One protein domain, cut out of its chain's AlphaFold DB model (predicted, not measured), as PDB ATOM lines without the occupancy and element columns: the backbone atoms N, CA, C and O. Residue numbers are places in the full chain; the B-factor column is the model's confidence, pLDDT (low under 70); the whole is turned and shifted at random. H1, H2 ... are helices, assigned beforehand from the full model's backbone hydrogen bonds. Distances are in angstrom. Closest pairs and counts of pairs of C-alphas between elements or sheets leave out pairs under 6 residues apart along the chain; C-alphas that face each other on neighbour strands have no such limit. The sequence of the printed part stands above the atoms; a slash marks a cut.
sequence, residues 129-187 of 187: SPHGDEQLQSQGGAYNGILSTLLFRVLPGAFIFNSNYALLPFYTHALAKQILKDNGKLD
ATOM      1  N   SER A 129     219.131 258.872 329.765       79.38
ATOM      2  CA  SER A 129     217.896 258.678 330.525       79.38
ATOM      3  C   SER A 129     217.679 257.177 330.783       79.38
ATOM      4  O   SER A 129     218.038 256.381 329.917       79.38
ATOM      5  N   PRO A 130     217.013 256.771 331.879       77.00
ATOM      6  CA  PRO A 130     216.741 255.356 332.161       77.00
ATOM      7  C   PRO A 130     216.000 254.641 331.014       77.00
ATOM      8  O   PRO A 130     216.293 253.492 330.707       77.00
ATOM      9  N   HIS A 131     215.117 255.348 330.297       79.81
ATOM     10  CA  HIS A 131     214.451 254.824 329.096       79.81
ATOM     11  C   HIS A 131     215.417 254.582 327.923       79.81
ATOM     12  O   HIS A 131     215.159 253.737 327.073       79.81
ATOM     13  N   GLY A 132     216.511 255.342 327.845       79.44
ATOM     14  CA  GLY A 132     217.570 255.147 326.855       79.44
ATOM     15  C   GLY A 132     218.394 253.893 327.145       79.44
ATOM     16  O   GLY A 132     218.654 253.116 326.230       79.44
ATOM     17  N   ASP A 133     218.716 253.641 328.415       77.50
ATOM     18  CA  ASP A 133     219.465 252.445 328.826       77.50
ATOM     19  C   ASP A 133     218.658 251.151 328.612       77.50
ATOM     20  O   ASP A 133     219.203 250.124 328.199       77.50
ATOM     21  N   GLU A 134     217.336 251.199 328.793       80.50
ATOM     22  CA  GLU A 134     216.438 250.088 328.446       80.50
ATOM     23  C   GLU A 134     216.454 249.760 326.944       80.50
ATOM     24  O   GLU A 134     216.296 248.600 326.551       80.50
ATOM     25  N   GLN A 135     216.685 250.749 326.073       80.00
ATOM     26  CA  GLN A 135     216.732 250.517 324.627       80.00
ATOM     27  C   GLN A 135     217.977 249.750 324.175       80.00
ATOM     28  O   GLN A 135     217.915 249.136 323.103       80.00
ATOM     29  N   LEU A 136     219.048 249.762 324.978       76.88
ATOM     30  CA  LEU A 136     220.300 249.042 324.730       76.88
ATOM     31  C   LEU A 136     220.199 247.540 325.037       76.88
ATOM     32  O   LEU A 136     221.074 246.770 324.643       76.88
ATOM     33  N   GLN A 137     219.131 247.102 325.709       77.69
ATOM     34  CA  GLN A 137     218.920 245.693 326.024       77.69
ATOM     35  C   GLN A 137     218.640 244.888 324.749       77.69
ATOM     36  O   GLN A 137     217.674 245.143 324.020       77.69
ATOM     37  N   SER A 138     219.484 243.887 324.481       74.88
ATOM     38  CA  SER A 138     219.318 243.003 323.330       74.88
ATOM     39  C   SER A 138     218.074 242.132 323.488       74.88
ATOM     40  O   SER A 138     217.886 241.495 324.526       74.88
ATOM     41  N   GLN A 139     217.261 242.034 322.439       71.06
ATOM     42  CA  GLN A 139     216.180 241.053 322.392       71.06
ATOM     43  C   GLN A 139     216.740 239.626 322.251       71.06
ATOM     44  O   GLN A 139     217.777 239.394 321.623       71.06
ATOM     45  N   GLY A 140     216.041 238.654 322.841       75.38
ATOM     46  CA  GLY A 140     216.416 237.242 322.762       75.38
ATOM     47  C   GLY A 140     216.386 236.692 321.329       75.38
ATOM     48  O   GLY A 140     215.713 237.223 320.452       75.38
ATOM     49  N   GLY A 141     217.117 235.600 321.089       78.50
ATOM     50  CA  GLY A 141     217.113 234.882 319.803       78.50
ATOM     51  C   GLY A 141     218.221 235.273 318.819       78.50
ATOM     52  O   GLY A 141     218.473 234.523 317.883       78.50
ATOM     53  N   ALA A 142     218.931 236.380 319.050       84.06
ATOM     54  CA  ALA A 142     220.062 236.822 318.221       84.06
ATOM     55  C   ALA A 142     221.422 236.727 318.941       84.06
ATOM     56  O   ALA A 142     222.334 237.487 318.632       84.06
ATOM     57  N   TYR A 143     221.554 235.839 319.936       83.06
ATOM     58  CA  TYR A 143     222.784 235.657 320.734       83.06
ATOM     59  C   TYR A 143     223.340 236.975 321.310       83.06
ATOM     60  O   TYR A 143     224.533 237.248 321.228       83.06
ATOM     61  N   ASN A 144     222.451 237.802 321.871       81.50
ATOM     62  CA  ASN A 144     222.731 239.148 322.391       81.50
ATOM     63  C   ASN A 144     223.123 240.197 321.332       81.50
ATOM     64  O   ASN A 144     223.554 241.298 321.667       81.50
ATOM     65  N   GLY A 145     222.947 239.895 320.044       82.81
ATOM     66  CA  GLY A 145     223.104 240.867 318.968       82.81
ATOM     67  C   GLY A 145     222.020 241.947 319.015       82.81
ATOM     68  O   GLY A 145     220.828 241.648 319.076       82.81
ATOM     69  N   ILE A 146     222.426 243.216 318.940       87.31
ATOM     70  CA  ILE A 146     221.500 244.358 318.992       87.31
ATOM     71  C   ILE A 146     220.879 244.693 317.627       87.31
ATOM     72  O   ILE A 146     219.802 245.281 317.549       87.31
ATOM     73  N   LEU A 147     221.532 244.292 316.531       88.00
ATOM     74  CA  LEU A 147     221.104 244.651 315.177       88.00
ATOM     75  C   LEU A 147     219.732 244.064 314.820       88.00
ATOM     76  O   LEU A 147     218.930 244.733 314.180       88.00
ATOM     77  N   SER A 148     219.429 242.854 315.287       88.25
ATOM     78  CA  SER A 148     218.106 242.242 315.123       88.25
ATOM     79  C   SER A 148     217.007 243.088 315.773       88.25
ATOM     80  O   SER A 148     215.951 243.309 315.184       88.25
ATOM     81  N   THR A 149     217.289 243.640 316.955       87.81
ATOM     82  CA  THR A 149     216.379 244.535 317.681       87.81
ATOM     83  C   THR A 149     216.122 245.805 316.875       87.81
ATOM     84  O   THR A 149     214.978 246.245 316.764       87.81
ATOM     85  N   LEU A 150     217.165 246.371 316.259       88.25
ATOM     86  CA  LEU A 150     217.029 247.524 315.367       88.25
ATOM     87  C   LEU A 150     216.193 247.191 314.127       88.25
ATOM     88  O   LEU A 150     215.292 247.956 313.794       88.25
ATOM     89  N   LEU A 151     216.430 246.046 313.481       89.69
ATOM     90  CA  LEU A 151     215.679 245.627 312.293       89.69
ATOM     91  C   LEU A 151     214.178 245.491 312.579       89.69
ATOM     92  O   LEU A 151     213.367 246.019 311.821       89.69
ATOM     93  N   PHE A 152     213.802 244.856 313.692       88.06
ATOM     94  CA  PHE A 152     212.393 244.721 314.075       88.06
ATOM     95  C   PHE A 152     211.730 246.052 314.452       88.06
ATOM     96  O   PHE A 152     210.533 246.218 314.220       88.06
ATOM     97  N   ARG A 153     212.487 247.004 315.017       87.25
ATOM     98  CA  ARG A 153     211.974 248.334 315.389       87.25
ATOM     99  C   ARG A 153     211.826 249.266 314.185       87.25
ATOM    100  O   ARG A 153     210.818 249.951 314.072       87.25
ATOM    101  N   VAL A 154     212.829 249.309 313.306       90.19
ATOM    102  CA  VAL A 154     212.881 250.246 312.169       90.19
ATOM    103  C   VAL A 154     212.000 249.781 311.009       90.19
ATOM    104  O   VAL A 154     211.466 250.613 310.280       90.19
ATOM    105  N   LEU A 155     211.814 248.466 310.841       90.75
ATOM    106  CA  LEU A 155     211.046 247.875 309.740       90.75
ATOM    107  C   LEU A 155     209.880 247.018 310.272       90.75
ATOM    108  O   LEU A 155     209.878 245.792 310.105       90.75
ATOM    109  N   PRO A 156     208.872 247.634 310.921       86.25
ATOM    110  CA  PRO A 156     207.760 246.894 311.503       86.25
ATOM    111  C   PRO A 156     206.966 246.156 310.415       86.25
ATOM    112  O   PRO A 156     206.586 246.731 309.399       86.25
ATOM    113  N   GLY A 157     206.724 244.860 310.627       86.31
ATOM    114  CA  GLY A 157     205.969 244.006 309.701       86.31
ATOM    115  C   GLY A 157     206.758 243.472 308.498       86.31
ATOM    116  O   GLY A 157     206.250 242.601 307.798       86.31
ATOM    117  N   ALA A 158     208.000 243.920 308.272       91.75
ATOM    118  CA  ALA A 158     208.847 243.386 307.199       91.75
ATOM    119  C   ALA A 158     209.370 241.970 307.499       91.75
ATOM    120  O   ALA A 158     209.666 241.200 306.585       91.75
ATOM    121  N   PHE A 159     209.473 241.617 308.782       88.06
ATOM    122  CA  PHE A 159     209.979 240.331 309.248       88.06
ATOM    123  C   PHE A 159     209.018 239.697 310.257       88.06
ATOM    124  O   PHE A 159     208.458 240.383 311.112       88.06
ATOM    125  N   ILE A 160     208.870 238.371 310.192       88.06
ATOM    126  CA  ILE A 160     208.223 237.589 311.255       88.06
ATOM    127  C   ILE A 160     209.092 237.600 312.518       88.06
ATOM    128  O   ILE A 160     210.316 237.678 312.421       88.06
ATOM    129  N   PHE A 161     208.479 237.492 313.698       81.94
ATOM    130  CA  PHE A 161     209.175 237.667 314.983       81.94
ATOM    131  C   PHE A 161     210.386 236.731 315.180       81.94
ATOM    132  O   PHE A 161     211.352 237.098 315.840       81.94
ATOM    133  N   ASN A 162     210.355 235.532 314.593       85.25
ATOM    134  CA  ASN A 162     211.417 234.525 314.637       85.25
ATOM    135  C   ASN A 162     212.175 234.409 313.303       85.25
ATOM    136  O   ASN A 162     212.709 233.352 312.973       85.25
ATOM    137  N   SER A 163     212.192 235.472 312.497       88.31
ATOM    138  CA  SER A 163     212.842 235.450 311.188       88.31
ATOM    139  C   SER A 163     214.352 235.279 311.327       88.31
ATOM    140  O   SER A 163     215.043 236.173 311.820       88.31
ATOM    141  N   ASN A 164     214.889 234.183 310.788       87.06
ATOM    142  CA  ASN A 164     216.334 233.943 310.732       87.06
ATOM    143  C   ASN A 164     217.084 235.071 310.001       87.06
ATOM    144  O   ASN A 164     218.222 235.368 310.348       87.06
ATOM    145  N   TYR A 165     216.438 235.734 309.034       86.81
ATOM    146  CA  TYR A 165     217.009 236.869 308.302       86.81
ATOM    147  C   TYR A 165     217.201 238.110 309.177       86.81
ATOM    148  O   TYR A 165     218.139 238.869 308.961       86.81
ATOM    149  N   ALA A 166     216.320 238.322 310.156       89.19
ATOM    150  CA  ALA A 166     216.430 239.445 311.081       89.19
ATOM    151  C   ALA A 166     217.332 239.105 312.275       89.19
ATOM    152  O   ALA A 166     218.068 239.963 312.754       89.19
ATOM    153  N   LEU A 167     217.303 237.852 312.743       88.12
ATOM    154  CA  LEU A 167     218.112 237.396 313.878       88.12
ATOM    155  C   LEU A 167     219.596 237.221 313.518       88.12
ATOM    156  O   LEU A 167     220.455 237.515 314.346       88.12
ATOM    157  N   LEU A 168     219.903 236.776 312.295       88.56
ATOM    158  CA  LEU A 168     221.258 236.491 311.811       88.56
ATOM    159  C   LEU A 168     221.516 237.161 310.441       88.56
ATOM    160  O   LEU A 168     221.783 236.467 309.458       88.56
ATOM    161  N   PRO A 169     221.463 238.504 310.342       87.19
ATOM    162  CA  PRO A 169     221.421 239.221 309.059       87.19
ATOM    163  C   PRO A 169     222.712 239.135 308.234       87.19
ATOM    164  O   PRO A 169     222.680 239.334 307.023       87.19
ATOM    165  N   PHE A 170     223.847 238.830 308.869       87.19
ATOM    166  CA  PHE A 170     225.145 238.698 308.195       87.19
ATOM    167  C   PHE A 170     225.474 237.265 307.768       87.19
ATOM    168  O   PHE A 170     226.522 237.023 307.173       87.19
ATOM    169  N   TYR A 171     224.592 236.308 308.060       86.25
ATOM    170  CA  TYR A 171     224.774 234.920 307.665       86.25
ATOM    171  C   TYR A 171     223.975 234.607 306.407       86.25
ATOM    172  O   TYR A 171     222.857 235.080 306.201       86.25
ATOM    173  N   THR A 172     224.529 233.731 305.570       88.38
ATOM    174  CA  THR A 172     223.741 233.124 304.500       88.38
ATOM    175  C   THR A 172     222.671 232.220 305.111       88.38
ATOM    176  O   THR A 172     222.862 231.618 306.167       88.38
ATOM    177  N   HIS A 173     221.535 232.081 304.429       84.25
ATOM    178  CA  HIS A 173     220.410 231.295 304.941       84.25
ATOM    179  C   HIS A 173     220.774 229.826 305.236       84.25
ATOM    180  O   HIS A 173     220.284 229.247 306.204       84.25
ATOM    181  N   ALA A 174     221.656 229.226 304.428       88.25
ATOM    182  CA  ALA A 174     222.147 227.868 304.657       88.25
ATOM    183  C   ALA A 174     222.946 227.766 305.967       88.25
ATOM    184  O   ALA A 174     222.687 226.880 306.779       88.25
ATOM    185  N   LEU A 175     223.857 228.715 306.199       87.00
ATOM    186  CA  LEU A 175     224.707 228.735 307.384       87.00
ATOM    187  C   LEU A 175     223.912 229.086 308.649       87.00
ATOM    188  O   LEU A 175     224.083 228.439 309.675       87.00
ATOM    189  N   ALA A 176     222.976 230.035 308.564       88.19
ATOM    190  CA  ALA A 176     222.080 230.369 309.669       88.19
ATOM    191  C   ALA A 176     221.259 229.151 310.126       88.19
ATOM    192  O   ALA A 176     221.157 228.887 311.321       88.19
ATOM    193  N   LYS A 177     220.717 228.360 309.188       87.75
ATOM    194  CA  LYS A 177     220.008 227.113 309.518       87.75
ATOM    195  C   LYS A 177     220.910 226.086 310.188       87.75
ATOM    196  O   LYS A 177     220.477 225.455 311.147       87.75
ATOM    197  N   GLN A 178     222.133 225.922 309.691       88.25
ATOM    198  CA  GLN A 178     223.106 225.014 310.289       88.25
ATOM    199  C   GLN A 178     223.427 225.431 311.729       88.25
ATOM    200  O   GLN A 178     223.274 224.622 312.634       88.25
ATOM    201  N   ILE A 179     223.734 226.711 311.959       86.44
ATOM    202  CA  ILE A 179     224.000 227.264 313.296       86.44
ATOM    203  C   ILE A 179     222.815 227.026 314.239       86.44
ATOM    204  O   ILE A 179     223.001 226.637 315.389       86.44
ATOM    205  N   LEU A 180     221.586 227.259 313.777       87.56
ATOM    206  CA  LEU A 180     220.393 227.056 314.601       87.56
ATOM    207  C   LEU A 180     220.148 225.575 314.907       87.56
ATOM    208  O   LEU A 180     219.760 225.255 316.027       87.56
ATOM    209  N   LYS A 181     220.409 224.677 313.952       89.38
ATOM    210  CA  LYS A 181     220.307 223.226 314.150       89.38
ATOM    211  C   LYS A 181     221.361 222.718 315.133       89.38
ATOM    212  O   LYS A 181     221.017 222.007 316.072       89.38
ATOM    213  N   ASP A 182     222.612 223.141 314.966       87.88
ATOM    214  CA  ASP A 182     223.729 222.773 315.845       87.88
ATOM    215  C   ASP A 182     223.491 223.263 317.285       87.88
ATOM    216  O   ASP A 182     223.865 222.600 318.248       87.88
ATOM    217  N   ASN A 183     222.789 224.391 317.440       85.69
ATOM    218  CA  ASN A 183     222.392 224.948 318.734       85.69
ATOM    219  C   ASN A 183     221.049 224.414 319.278       85.69
ATOM    220  O   ASN A 183     220.576 224.908 320.306       85.69
ATOM    221  N   GLY A 184     220.403 223.456 318.603       86.25
ATOM    222  CA  GLY A 184     219.120 222.879 319.028       86.25
ATOM    223  C   GLY A 184     217.959 223.883 319.062       86.25
ATOM    224  O   GLY A 184     217.097 223.809 319.934       86.25
ATOM    225  N   LYS A 185     217.974 224.881 318.168       83.19
ATOM    226  CA  LYS A 185     216.950 225.937 318.030       83.19
ATOM    227  C   LYS A 185     216.089 225.794 316.776       83.19
ATOM    228  O   LYS A 185     215.168 226.585 316.587       83.19
ATOM    229  N   LEU A 186     216.409 224.824 315.926       78.25
ATOM    230  CA  LEU A 186     215.631 224.437 314.759       78.25
ATOM    231  C   LEU A 186     215.222 222.971 314.948       78.25
ATOM    232  O   LEU A 186     216.109 222.142 315.157       78.25
ATOM    233  N   ASP A 187     213.920 222.688 314.887       60.06
ATOM    234  CA  ASP A 187     213.386 221.319 314.825       60.06
ATOM    235  C   ASP A 187     213.687 220.661 313.463       60.06
ATOM    236  O   ASP A 187     213.631 221.371 312.423       60.06
TER     237      ASP A 187
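This is residues 129 to 187 of the 187 residues of an uncharacterized protein of Tilletia controversa (dwarf bunt fungus) (UniProt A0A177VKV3). What shape do these residues make? They make an elongated, loosely strung row of four short helices: H4, the longest, is at one end, H3 and then H2 come next, and H1 is at the other end, where residues 129 to 134 stick out free of the rest. How much of it is helix? The printed part has 59 residues with four named helices in the order H1, H2, H3, H4 and no named strand; the class is all helix, though under half of the residues, 28 of 59, are in named elements. How spread out is it? It is only just loose, close to compact, with a radius of gyration of the C-alphas of 12.6 A and spans of 40 by 22 by 19 A.

Where is the longest helix? H4 is residues 173 to 182, 14.2 A from first to last C-alpha, and it ends with C-alpha 182 at (223.729, 222.773, 315.845). Which helices come before it? H3 is residues 164 to 167, 5.0 A long, and H2 is residues 147 to 154, 10.4 A long, with C-alpha 147 at (221.104, 244.651, 315.177). Where does the first helix begin? H1 is residues 130 to 135, 9.0 A long, and C-alpha 130 is at (216.741, 255.356, 332.161).

What does H4 touch? H4 touches H3, and their closest C-alphas, those of Asn 164 and Ala 176, are 6.8 A apart. What else does H3 touch? H3 touches H2, and their closest C-alphas, those of Ser 148 and Leu 167, are 5.0 A apart. Which helices stay apart? H2 and H4 are apart, and H1 is apart from H2, H3 and H4. What do the backbone N and O atoms show? In H2 and H4 every O i to N i+4 pair is within hydrogen-bond range; in H1 it is 1 of 2, and H3, with four residues, is too short for such a pair.

How far does the printed part reach? The two C-alphas farthest apart are those of Ser 129 and Asp 187, 40.8 A, the first and last printed; residue 187 is also the chain's last. How are the helices linked? The printed part has no cut; the link from H1 to H2 is long, with 11 residues, the one from H2 to H3 is short, with 9, and the one from H3 to H4 is tight, with 5. Where is the model's confidence low? The mean pLDDT of the printed part is 84.4, and one printed residue, 187, is under 70.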